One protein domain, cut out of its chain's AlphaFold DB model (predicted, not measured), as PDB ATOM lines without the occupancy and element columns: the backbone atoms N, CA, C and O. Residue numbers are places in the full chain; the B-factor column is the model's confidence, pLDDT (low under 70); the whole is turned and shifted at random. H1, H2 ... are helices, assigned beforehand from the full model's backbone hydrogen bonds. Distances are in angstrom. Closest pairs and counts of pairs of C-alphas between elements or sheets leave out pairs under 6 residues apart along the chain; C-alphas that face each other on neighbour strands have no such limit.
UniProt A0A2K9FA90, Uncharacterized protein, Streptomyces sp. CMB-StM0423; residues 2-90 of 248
ATOM      1  N   TYR A   2      99.871  29.889  74.037       69.75
ATOM      2  CA  TYR A   2     100.671  29.045  74.946       69.75
ATOM      3  C   TYR A   2      99.866  28.302  76.023       69.75
ATOM      4  O   TYR A   2     100.097  27.119  76.237       69.75
ATOM      5  N   VAL A   3      98.861  28.935  76.637       72.19
ATOM      6  CA  VAL A   3      98.021  28.272  77.658       72.19
ATOM      7  C   VAL A   3      97.179  27.135  77.074       72.19
ATOM      8  O   VAL A   3      97.037  26.090  77.700       72.19
ATOM      9  N   THR A   4      96.683  27.288  75.844       74.38
ATOM     10  CA  THR A   4      95.971  26.217  75.127       74.38
ATOM     11  C   THR A   4      96.890  25.038  74.805       74.38
ATOM     12  O   THR A   4      96.459  23.896  74.938       74.38
ATOM     13  N   ASN A   5      98.159  25.292  74.463       78.44
ATOM     14  CA  ASN A   5      99.147  24.233  74.233       78.44
ATOM     15  C   ASN A   5      99.479  23.491  75.534       78.44
ATOM     16  O   ASN A   5      99.483  22.266  75.542       78.44
ATOM     17  N   THR A   6      99.666  24.216  76.640       77.19
ATOM     18  CA  THR A   6      99.866  23.621  77.969       77.19
ATOM     19  C   THR A   6      98.664  22.773  78.392       77.19
ATOM     20  O   THR A   6      98.836  21.652  78.863       77.19
ATOM     21  N   ALA A   7      97.437  23.259  78.187       77.75
ATOM     22  CA  ALA A   7      96.227  22.493  78.485       77.75
ATOM     23  C   ALA A   7      96.112  21.224  77.621       77.75
ATOM     24  O   ALA A   7      95.824  20.151  78.150       77.75
ATOM     25  N   ALA A   8      96.381  21.322  76.315       80.62
ATOM     26  CA  ALA A   8      96.394  20.171  75.415       80.62
ATOM     27  C   ALA A   8      97.474  19.152  75.805       80.62
ATOM     28  O   ALA A   8      97.215  17.953  75.824       80.62
ATOM     29  N   TRP A   9      98.662  19.622  76.184       84.25
ATOM     30  CA  TRP A   9      99.754  18.763  76.626       84.25
ATOM     31  C   TRP A   9      99.412  18.015  77.919       84.25
ATOM     32  O   TRP A   9      99.624  16.808  77.998       84.25
ATOM     33  N   HIS A  10      98.807  18.692  78.904       79.88
ATOM     34  CA  HIS A  10      98.326  18.035  80.124       79.88
ATOM     35  C   HIS A  10      97.299  16.934  79.825       79.88
ATOM     36  O   HIS A  10      97.322  15.893  80.479       79.88
ATOM     37  N   LEU A  11      96.411  17.139  78.845       79.00
ATOM     38  CA  LEU A  11      95.461  16.108  78.416       79.00
ATOM     39  C   LEU A  11      96.175  14.909  77.787       79.00
ATOM     40  O   LEU A  11      95.908  13.783  78.192       79.00
ATOM     41  N   LEU A  12      97.119  15.147  76.872       83.56
ATOM     42  CA  LEU A  12      97.882  14.084  76.210       83.56
ATOM     43  C   LEU A  12      98.694  13.244  77.200       83.56
ATOM     44  O   LEU A  12      98.723  12.021  77.098       83.56
ATOM     45  N   VAL A  13      99.335  13.886  78.184       83.69
ATOM     46  CA  VAL A  13     100.050  13.155  79.238       83.69
ATOM     47  C   VAL A  13      99.088  12.335  80.080       83.69
ATOM     48  O   VAL A  13      99.404  11.204  80.410       83.69
ATOM     49  N   ARG A  14      97.904  12.849  80.410       79.06
ATOM     50  CA  ARG A  14      96.928  12.052  81.157       79.06
ATOM     51  C   ARG A  14      96.421  10.854  80.364       79.06
ATOM     52  O   ARG A  14      96.362   9.768  80.919       79.06
ATOM     53  N   GLU A  15      96.134  11.018  79.076       80.56
ATOM     54  CA  GLU A  15      95.735   9.906  78.200       80.56
ATOM     55  C   GLU A  15      96.817   8.816  78.126       80.56
ATOM     56  O   GLU A  15      96.488   7.635  78.172       80.56
ATOM     57  N   LEU A  16      98.101   9.194  78.105       82.62
ATOM     58  CA  LEU A  16      99.215   8.238  78.139       82.62
ATOM     59  C   LEU A  16      99.225   7.375  79.415       82.62
ATOM     60  O   LEU A  16      99.635   6.221  79.355       82.62
ATOM     61  N   PHE A  17      98.803   7.928  80.557       78.62
ATOM     62  CA  PHE A  17      98.784   7.238  81.856       78.62
ATOM     63  C   PHE A  17      97.458   6.518  82.138       78.62
ATOM     64  O   PHE A  17      97.434   5.585  82.931       78.62
ATOM     65  N   GLU A  18      96.360   6.935  81.501       74.56
ATOM     66  CA  GLU A  18      95.017   6.361  81.683       74.56
ATOM     67  C   GLU A  18      94.679   5.267  80.646       74.56
ATOM     68  O   GLU A  18      93.620   4.642  80.738       74.56
ATOM     69  N   ALA A  19      95.537   5.028  79.647       70.44
ATOM     70  CA  ALA A  19      95.291   4.030  78.607       70.44
ATOM     71  C   ALA A  19      95.253   2.592  79.183       70.44
ATOM     72  O   ALA A  19      96.141   2.227  79.953       70.44
ATOM     73  N   PRO A  20      94.274   1.747  78.792       58.91
ATOM     74  CA  PRO A  20      94.133   0.380  79.312       58.91
ATOM     75  C   PRO A  20      95.309  -0.547  78.953       58.91
ATOM     76  O   PRO A  20      95.634  -1.431  79.740       58.91
ATOM     77  N   ASP A  21      95.993  -0.285  77.834       58.69
ATOM     78  CA  ASP A  21      97.267  -0.919  77.444       58.69
ATOM     79  C   ASP A  21      98.476  -0.024  77.786       58.69
ATOM     80  O   ASP A  21      99.477   0.014  77.067       58.69
ATOM     81  N   GLY A  22      98.342   0.779  78.845       58.91
ATOM     82  CA  GLY A  22      99.315   1.781  79.261       58.91
ATOM     83  C   GLY A  22     100.703   1.210  79.544       58.91
ATOM     84  O   GLY A  22     100.907   0.005  79.715       58.91
ATOM     85  N   LEU A  23     101.683   2.113  79.592       62.38
ATOM     86  CA  LEU A  23     103.064   1.763  79.901       62.38
ATOM     87  C   LEU A  23     103.138   1.030  81.251       62.38
ATOM     88  O   LEU A  23     102.392   1.298  82.195       62.38
ATOM     89  N   ARG A  24     104.086   0.105  81.388       77.00
ATOM     90  CA  ARG A  24     104.384  -0.507  82.688       77.00
ATOM     91  C   ARG A  24     104.789   0.595  83.668       77.00
ATOM     92  O   ARG A  24     105.410   1.583  83.281       77.00
ATOM     93  N   LEU A  25     104.542   0.409  84.966       78.25
ATOM     94  CA  LEU A  25     104.912   1.403  85.990       78.25
ATOM     95  C   LEU A  25     106.389   1.848  85.891       78.25
ATOM     96  O   LEU A  25     106.709   3.021  86.089       78.25
ATOM     97  N   THR A  26     107.290   0.928  85.537       81.81
ATOM     98  CA  THR A  26     108.713   1.214  85.296       81.81
ATOM     99  C   THR A  26     108.930   2.174  84.122       81.81
ATOM    100  O   THR A  26     109.747   3.087  84.216       81.81
ATOM    101  N   GLU A  27     108.180   2.008  83.036       86.31
ATOM    102  CA  GLU A  27     108.244   2.859  81.843       86.31
ATOM    103  C   GLU A  27     107.648   4.248  82.126       86.31
ATOM    104  O   GLU A  27     108.251   5.254  81.754       86.31
ATOM    105  N   HIS A  28     106.542   4.332  82.877       86.31
ATOM    106  CA  HIS A  28     106.014   5.607  83.380       86.31
ATOM    107  C   HIS A  28     107.011   6.334  84.289       86.31
ATOM    108  O   HIS A  28     107.177   7.551  84.187       86.31
ATOM    109  N   THR A  29     107.700   5.595  85.164       88.12
ATOM    110  CA  THR A  29     108.708   6.162  86.071       88.12
ATOM    111  C   THR A  29     109.862   6.771  85.284       88.12
ATOM    112  O   THR A  29     110.259   7.908  85.548       88.12
ATOM    113  N   GLU A  30     110.379   6.040  84.296       89.69
ATOM    114  CA  GLU A  30     111.456   6.529  83.442       89.69
ATOM    115  C   GLU A  30     111.013   7.748  82.627       89.69
ATOM    116  O   GLU A  30     111.708   8.760  82.620       89.69
ATOM    117  N   PHE A  31     109.818   7.700  82.033       89.75
ATOM    118  CA  PHE A  31     109.239   8.809  81.276       89.75
ATOM    119  C   PHE A  31     109.123  10.098  82.106       89.75
ATOM    120  O   PHE A  31     109.543  11.171  81.662       89.75
ATOM    121  N   VAL A  32     108.596  10.015  83.333       90.62
ATOM    122  CA  VAL A  32     108.507  11.173  84.242       90.62
ATOM    123  C   VAL A  32     109.895  11.678  84.618       90.62
ATOM    124  O   VAL A  32     110.137  12.888  84.594       90.62
ATOM    125  N   ARG A  33     110.823  10.769  84.935       92.00
ATOM    126  CA  ARG A  33     112.196  11.115  85.316       92.00
ATOM    127  C   ARG A  33     112.905  11.900  84.211       92.00
ATOM    128  O   ARG A  33     113.502  12.939  84.503       92.00
ATOM    129  N   THR A  34     112.831  11.439  82.960       93.12
ATOM    130  CA  THR A  34     113.495  12.109  81.831       93.12
ATOM    131  C   THR A  34     112.836  13.444  81.498       93.12
ATOM    132  O   THR A  34     113.545  14.431  81.305       93.12
ATOM    133  N   LEU A  35     111.500  13.530  81.541       91.38
ATOM    134  CA  LEU A  35     110.779  14.792  81.351       91.38
ATOM    135  C   LEU A  35     111.154  15.851  82.384       91.38
ATOM    136  O   LEU A  35     111.457  16.987  82.017       91.38
ATOM    137  N   VAL A  36     111.181  15.482  83.665       91.44
ATOM    138  CA  VAL A  36     111.596  16.390  84.740       91.44
ATOM    139  C   VAL A  36     113.044  16.844  84.535       91.44
ATOM    140  O   VAL A  36     113.340  18.029  84.681       91.44
ATOM    141  N   ALA A  37     113.953  15.942  84.147       91.31
ATOM    142  CA  ALA A  37     115.338  16.304  83.844       91.31
ATOM    143  C   ALA A  37     115.464  17.280  82.658       91.31
ATOM    144  O   ALA A  37     116.260  18.219  82.739       91.31
ATOM    145  N   SER A  38     114.650  17.118  81.611       90.56
ATOM    146  CA  SER A  38     114.606  18.037  80.468       90.56
ATOM    147  C   SER A  38     114.023  19.409  80.823       90.56
ATOM    148  O   SER A  38     114.589  20.423  80.424       90.56
ATOM    149  N   ILE A  39     112.947  19.478  81.617       88.12
ATOM    150  CA  ILE A  39     112.380  20.753  82.118       88.12
ATOM    151  C   ILE A  39     113.411  21.518  82.970       88.12
ATOM    152  O   ILE A  39     113.483  22.753  82.939       88.12
ATOM    153  N   ASP A  40     114.239  20.774  83.705       88.38
ATOM    154  CA  ASP A  40     115.324  21.308  84.532       88.38
ATOM    155  C   ASP A  40     116.572  21.686  83.735       88.38
ATOM    156  O   ASP A  40     117.536  22.165  84.328       88.38
ATOM    157  N   ALA A  41     116.565  21.476  82.414       86.69
ATOM    158  CA  ALA A  41     117.723  21.630  81.539       86.69
ATOM    159  C   ALA A  41     118.958  20.830  82.011       86.69
ATOM    160  O   ALA A  41     120.091  21.181  81.694       86.69
ATOM    161  N   ARG A  42     118.750  19.737  82.762       88.00
ATOM    162  CA  ARG A  42     119.822  18.817  83.184       88.00
ATOM    163  C   ARG A  42     120.211  17.844  82.079       88.00
ATOM    164  O   ARG A  42     121.313  17.310  82.096       88.00
ATOM    165  N   THR A  43     119.300  17.597  81.143       86.50
ATOM    166  CA  THR A  43     119.513  16.733  79.983       86.50
ATOM    167  C   THR A  43     118.937  17.385  78.725       86.50
ATOM    168  O   THR A  43     117.913  18.072  78.805       86.50
ATOM    169  N   PRO A  44     119.564  17.183  77.553       86.75
ATOM    170  CA  PRO A  44     119.001  17.647  76.292       86.75
ATOM    171  C   PRO A  44     117.699  16.892  75.962       86.75
ATOM    172  O   PRO A  44     117.549  15.732  76.357       86.75
ATOM    173  N   PRO A  45     116.750  17.510  75.233       89.00
ATOM    174  CA  PRO A  45     115.539  16.825  74.804       89.00
ATOM    175  C   PRO A  45     115.868  15.743  73.773       89.00
ATOM    176  O   PRO A  45     116.479  16.016  72.746       89.00
ATOM    177  N   THR A  46     115.422  14.514  74.028       90.81
ATOM    178  CA  THR A  46     115.661  13.365  73.132       90.81
ATOM    179  C   THR A  46     114.408  12.882  72.403       90.81
ATOM    180  O   THR A  46     114.487  12.008  71.547       90.81
ATOM    181  N   THR A  47     113.233  13.431  72.733       91.50
ATOM    182  CA  THR A  47     111.940  13.028  72.157       91.50
ATOM    183  C   THR A  47     111.053  14.249  71.933       91.50
ATOM    184  O   THR A  47     111.275  15.311  72.520       91.50
ATOM    185  N   GLN A  48     109.998  14.092  71.129       90.56
ATOM    186  CA  GLN A  48     108.987  15.138  70.936       90.56
ATOM    187  C   GLN A  48     108.278  15.513  72.247       90.56
ATOM    188  O   GLN A  48     107.935  16.678  72.434       90.56
ATOM    189  N   TRP A  49     108.131  14.569  73.187       89.81
ATOM    190  CA  TRP A  49     107.596  14.837  74.524       89.81
ATOM    191  C   TRP A  49     108.488  15.792  75.318       89.81
ATOM    192  O   TRP A  49     107.978  16.752  75.894       89.81
ATOM    193  N   HIS A  50     109.810  15.577  75.294       91.00
ATOM    194  CA  HIS A  50     110.773  16.480  75.930       91.00
ATOM    195  C   HIS A  50     110.701  17.883  75.324       91.00
ATOM    196  O   HIS A  50     110.565  18.864  76.053       91.00
ATOM    197  N   THR A  51     110.723  17.982  73.992       89.75
ATOM    198  CA  THR A  51     110.624  19.267  73.288       89.75
ATOM    199  C   THR A  51     109.320  19.987  73.623       89.75
ATOM    200  O   THR A  51     109.342  21.169  73.962       89.75
ATOM    201  N   ALA A  52     108.185  19.286  73.594       88.31
ATOM    202  CA  ALA A  52     106.888  19.873  73.909       88.31
ATOM    203  C   ALA A  52     106.805  20.353  75.368       88.31
ATOM    204  O   ALA A  52     106.320  21.458  75.611       88.31
ATOM    205  N   ALA A  53     107.323  19.578  76.326       86.44
ATOM    206  CA  ALA A  53     107.357  19.962  77.737       86.44
ATOM    207  C   ALA A  53     108.228  21.205  77.978       86.44
ATOM    208  O   ALA A  53     107.815  22.128  78.682       86.44
ATOM    209  N   ILE A  54     109.407  21.271  77.349       87.69
ATOM    210  CA  ILE A  54     110.272  22.455  77.397       87.69
ATOM    211  C   ILE A  54     109.547  23.657  76.792       87.69
ATOM    212  O   ILE A  54     109.525  24.714  77.410       87.69
ATOM    213  N   LEU A  55     108.912  23.524  75.627       86.88
ATOM    214  CA  LEU A  55     108.193  24.635  74.994       86.88
ATOM    215  C   LEU A  55     107.020  25.129  75.850       86.88
ATOM    216  O   LEU A  55     106.873  26.336  76.032       86.88
ATOM    217  N   CYS A  56     106.215  24.227  76.416       83.25
ATOM    218  CA  CYS A  56     105.082  24.605  77.265       83.25
ATOM    219  C   CYS A  56     105.534  25.296  78.559       83.25
ATOM    220  O   CYS A  56     104.921  26.278  78.977       83.25
ATOM    221  N   THR A  57     106.629  24.826  79.166       82.88
ATOM    222  CA  THR A  57     107.182  25.428  80.389       82.88
ATOM    223  C   THR A  57     107.899  26.747  80.112       82.88
ATOM    224  O   THR A  57     107.673  27.723  80.818       82.88
ATOM    225  N   THR A  58     108.737  26.821  79.078       82.56
ATOM    226  CA  THR A  58     109.550  28.013  78.786       82.56
ATOM    227  C   THR A  58     108.733  29.161  78.212       82.56
ATOM    228  O   THR A  58     108.938  30.308  78.616       82.56
ATOM    229  N   ALA A  59     107.767  28.877  77.334       78.56
ATOM    230  CA  ALA A  59     106.991  29.918  76.672       78.56
ATOM    231  C   ALA A  59     106.153  30.753  77.650       78.56
ATOM    232  O   ALA A  59     106.008  31.957  77.451       78.56
ATOM    233  N   LEU A  60     105.639  30.143  78.724       76.31
ATOM    234  CA  LEU A  60     104.915  30.878  79.769       76.31
ATOM    235  C   LEU A  60     105.854  31.668  80.690       76.31
ATOM    236  O   LEU A  60     105.431  32.659  81.276       76.31
ATOM    237  N   THR A  61     107.124  31.266  80.795       82.50
ATOM    238  CA  THR A  61     108.118  31.917  81.666       82.50
ATOM    239  C   THR A  61     108.916  33.035  80.998       82.50
ATOM    240  O   THR A  61     109.560  33.805  81.699       82.50
ATOM    241  N   ALA A  62     108.898  33.147  79.666       81.44
ATOM    242  CA  ALA A  62     109.787  34.051  78.925       81.44
ATOM    243  C   ALA A  62     109.613  35.537  79.290       81.44
ATOM    244  O   ALA A  62     110.569  36.300  79.237       81.44
ATOM    245  N   SER A  63     108.399  35.944  79.669       83.25
ATOM    246  CA  SER A  63     108.081  37.315  80.080       83.25
ATOM    247  C   SER A  63     107.906  37.457  81.594       83.25
ATOM    248  O   SER A  63     107.191  38.360  82.028       83.25
ATOM    249  N   LYS A  64     108.431  36.511  82.381       88.19
ATOM    250  CA  LYS A  64     108.160  36.399  83.815       88.19
ATOM    251  C   LYS A  64     109.430  36.493  84.655       88.19
ATOM    252  O   LYS A  64     110.524  36.209  84.165       88.19
ATOM    253  N   SER A  65     109.283  36.865  85.925       91.12
ATOM    254  CA  SER A  65     110.400  36.886  86.874       91.12
ATOM    255  C   SER A  65     111.033  35.495  87.058       91.12
ATOM    256  O   SER A  65     110.352  34.467  86.915       91.12
ATOM    257  N   PRO A  66     112.327  35.421  87.424       90.38
ATOM    258  CA  PRO A  66     112.976  34.162  87.795       90.38
ATOM    259  C   PRO A  66     112.230  33.409  88.906       90.38
ATOM    260  O   PRO A  66     112.148  32.177  88.891       90.38
ATOM    261  N   GLU A  67     111.647  34.135  89.860       87.62
ATOM    262  CA  GLU A  67     110.865  33.594  90.965       87.62
ATOM    263  C   GLU A  67     109.591  32.912  90.470       87.62
ATOM    264  O   GLU A  67     109.328  31.763  90.848       87.62
ATOM    265  N   TRP A  68     108.834  33.581  89.594       88.88
ATOM    266  CA  TRP A  68     107.646  33.014  88.962       88.88
ATOM    267  C   TRP A  68     108.010  31.787  88.128       88.88
ATOM    268  O   TRP A  68     107.386  30.735  88.265       88.88
ATOM    269  N   ALA A  69     109.078  31.872  87.332       88.75
ATOM    270  CA  ALA A  69     109.531  30.763  86.501       88.75
ATOM    271  C   ALA A  69     109.927  29.531  87.323       88.75
ATOM    272  O   ALA A  69     109.586  28.399  86.972       88.75
ATOM    273  N   ARG A  70     110.605  29.736  88.456       87.94
ATOM    274  CA  ARG A  70     110.956  28.664  89.393       87.94
ATOM    275  C   ARG A  70     109.713  28.022  90.013       87.94
ATOM    276  O   ARG A  70     109.662  26.792  90.081       87.94
ATOM    277  N   ARG A  71     108.724  28.824  90.429       86.94
ATOM    278  CA  ARG A  71     107.438  28.332  90.955       86.94
ATOM    279  C   ARG A  71     106.694  27.514  89.900       86.94
ATOM    280  O   ARG A  71     106.323  26.377  90.173       86.94
ATOM    281  N   HIS A  72     106.590  28.036  88.681       86.25
ATOM    282  CA  HIS A  72     105.934  27.354  87.571       86.25
ATOM    283  C   HIS A  72     106.580  26.000  87.266       86.25
ATOM    284  O   HIS A  72     105.906  24.972  87.232       86.25
ATOM    285  N   LYS A  73     107.914  25.957  87.141       87.06
ATOM    286  CA  LYS A  73     108.643  24.694  86.951       87.06
ATOM    287  C   LYS A  73     108.416  23.718  88.107       87.06
ATOM    288  O   LYS A  73     108.283  22.522  87.871       87.06
ATOM    289  N   HIS A  74     108.362  24.196  89.352       86.88
ATOM    290  CA  HIS A  74     108.061  23.343  90.504       86.88
ATOM    291  C   HIS A  74     106.662  22.722  90.420       86.88
ATOM    292  O   HIS A  74     106.531  21.514  90.630       86.88
ATOM    293  N   HIS A  75     105.646  23.498  90.045       85.25
ATOM    294  CA  HIS A  75     104.308  22.960  89.818       85.25
ATOM    295  C   HIS A  75     104.311  21.906  88.702       85.25
ATOM    296  O   HIS A  75     103.787  20.817  88.906       85.25
ATOM    297  N   TRP A  76     104.985  22.150  87.574       85.56
ATOM    298  CA  TRP A  76     105.113  21.166  86.488       85.56
ATOM    299  C   TRP A  76     105.754  19.842  86.920       85.56
ATOM    300  O   TRP A  76     105.266  18.772  86.557       85.56
ATOM    301  N   ARG A  77     106.823  19.883  87.728       87.12
ATOM    302  CA  ARG A  77     107.419  18.657  88.296       87.12
ATOM    303  C   ARG A  77     106.414  17.918  89.169       87.12
ATOM    304  O   ARG A  77     106.269  16.707  89.056       87.12
ATOM    305  N   THR A  78     105.714  18.667  90.012       86.00
ATOM    306  CA  THR A  78     104.707  18.136  90.930       86.00
ATOM    307  C   THR A  78     103.559  17.489  90.157       86.00
ATOM    308  O   THR A  78     103.170  16.375  90.486       86.00
ATOM    309  N   PHE A  79     103.091  18.101  89.066       85.19
ATOM    310  CA  PHE A  79     102.124  17.502  88.144       85.19
ATOM    311  C   PHE A  79     102.598  16.136  87.623       85.19
ATOM    312  O   PHE A  79     101.896  15.143  87.794       85.19
ATOM    313  N   LEU A  80     103.808  16.061  87.052       86.44
ATOM    314  CA  LEU A  80     104.310  14.826  86.435       86.44
ATOM    315  C   LEU A  80     104.522  13.696  87.439       86.44
ATOM    316  O   LEU A  80     104.184  12.548  87.157       86.44
ATOM    317  N   VAL A  81     105.051  14.022  88.619       85.69
ATOM    318  CA  VAL A  81     105.212  13.048  89.704       85.69
ATOM    319  C   VAL A  81     103.855  12.506  90.151       85.69
ATOM    320  O   VAL A  81     103.750  11.320  90.440       85.69
ATOM    321  N   ASN A  82     102.798  13.319  90.154       80.81
ATOM    322  CA  ASN A  82     101.477  12.833  90.553       80.81
ATOM    323  C   ASN A  82     100.790  11.992  89.485       80.81
ATOM    324  O   ASN A  82     100.149  11.016  89.851       80.81
ATOM    325  N   CYS A  83     101.006  12.259  88.193       80.75
ATOM    326  CA  CYS A  83     100.575  11.315  87.158       80.75
ATOM    327  C   CYS A  83     101.162   9.911  87.399       80.75
ATOM    328  O   CYS A  83     100.471   8.915  87.214       80.75
ATOM    329  N   LEU A  84     102.416   9.818  87.862       82.00
ATOM    330  CA  LEU A  84     103.032   8.536  88.217       82.00
ATOM    331  C   LEU A  84     102.397   7.885  89.451       82.00
ATOM    332  O   LEU A  84     102.224   6.669  89.467       82.00
ATOM    333  N   GLU A  85     102.072   8.666  90.482       78.69
ATOM    334  CA  GLU A  85     101.399   8.151  91.682       78.69
ATOM    335  C   GLU A  85      99.972   7.662  91.392       78.69
ATOM    336  O   GLU A  85      99.537   6.687  92.009       78.69
ATOM    337  N   ASP A  86      99.274   8.292  90.442       74.94
ATOM    338  CA  ASP A  86      97.938   7.887  89.985       74.94
ATOM    339  C   ASP A  86      97.977   6.605  89.128       74.94
ATOM    340  O   ASP A  86      97.012   5.844  89.115       74.94
ATOM    341  N   ALA A  87      99.099   6.310  88.459       75.56
ATOM    342  CA  ALA A  87      99.291   5.063  87.708       75.56
ATOM    343  C   ALA A  87      99.660   3.850  88.587       75.56
ATOM    344  O   ALA A  87      99.803   2.733  88.082       75.56
ATOM    345  N   ARG A  88      99.859   4.032  89.900       75.56
ATOM    346  CA  ARG A  88     100.156   2.916  90.811       75.56
ATOM    347  C   ARG A  88      98.877   2.147  91.178       75.56
ATOM    348  O   ARG A  88      97.857   2.781  91.432       75.56
ATOM    349  N   PRO A  89      98.934   0.803  91.288       68.94
ATOM    350  CA  PRO A  89      97.800   0.003  91.751       68.94
ATOM    351  C   PRO A  89      97.319   0.446  93.136       68.94
ATOM    352  O   PRO A  89      98.131   0.690  94.033       68.94
ATOM    353  N   GLU A  90      96.004   0.526  93.317       66.94
ATOM    354  CA  GLU A  90      95.411   1.052  94.544       66.94
ATOM    355  C   GLU A  90      95.283   0.003  95.659       66.94
ATOM    356  O   GLU A  90      95.005  -1.174  95.398       66.94
TER     357      GLU A  90
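This is residues 2 to 90 of the 248 residues of an uncharacterized protein of Streptomyces sp. CMB-StM0423 (UniProt A0A2K9FA90). Four helices make a bundle in which H1, H2 and H4 run roughly along one long axis, while H3 slants across them and packs on the first half of H1, the last residues of H2 and the first half of H4. H2 and H4 lie side by side and run opposite ways, their lines only 6 degrees from each other, and H3 folds back into H4 as a helical hairpin, at whose turn residues 62 to 67, of which 66 and 67 belong to H4, stick out at one end. The printed part has 89 residues with four named helices, in the order H1, H2, H3, H4, and no named strand; the class is all helix. The whole is compact, with a radius of gyration of the C-alphas of 13.1 A, and only just elongated, with spans of 39 by 26 by 24 A.

The bundle, a group of helices packed together, is made of H1, residues 2 to 18, H2, residues 25 to 39, H3, residues 48 to 61, and H4, residues 66 to 86. The helix packing is part aligned, part crossed. H1 and H2 are close but not clearly touching: their closest C-alphas, those of Phe 17 and His 28, are 7.6 A apart. H1 touches H3 with residues 2 to 9 alone, at a steep tilt of 38 degrees, opposite ways; the closest C-alphas, of Thr 6 and Cys 56, are 5.4 A apart. H1 only just touches H4, with 3 pairs of C-alphas within 8 A, the closest being those of Phe 17 and Cys 83 at 6.9 A; they run the same way at a shallow tilt of 21 degrees. H2 touches H3 with residues 34 to 39 alone, at a steep tilt of 43 degrees, the same way; the closest C-alphas, of Ile 39 and Ile 54, are 5.4 A apart. H2 touches H4 at a shallow tilt of 6 degrees, opposite ways, and their closest C-alphas, of Val 36 and Arg 77, are 5.9 A apart. H3 and H4 form a helical hairpin at a steep tilt of 38 degrees, with the C-alphas of Thr 61 and Ala 69 closest at 5.2 A. In H1, H2 and H4 every O i to N i+4 pair is within hydrogen-bond range; in H3 8 of 10 are.

H1 begins at C-alpha 2, (100.671, 29.045, 74.946), and measures 24.3 A from first to last C-alpha. H2 measures 21.1 A. H3 measures 19.9 A and begins at C-alpha 48, (108.987, 15.138, 70.936). H4, the longest helix, measures 30.4 A and ends at C-alpha 86, (97.938, 7.887, 89.985).

The C-alphas farthest apart, of Asp 21 and Ser 65, are 41.1 A apart. The printed part has no cut; the link from H3 to H4 is tight, and those from H1 to H2 and from H2 to H3 are short. The mean pLDDT of the printed part is 82.9, and residue 2, residues 20 to 23 and residues 89 to 90 are under 70.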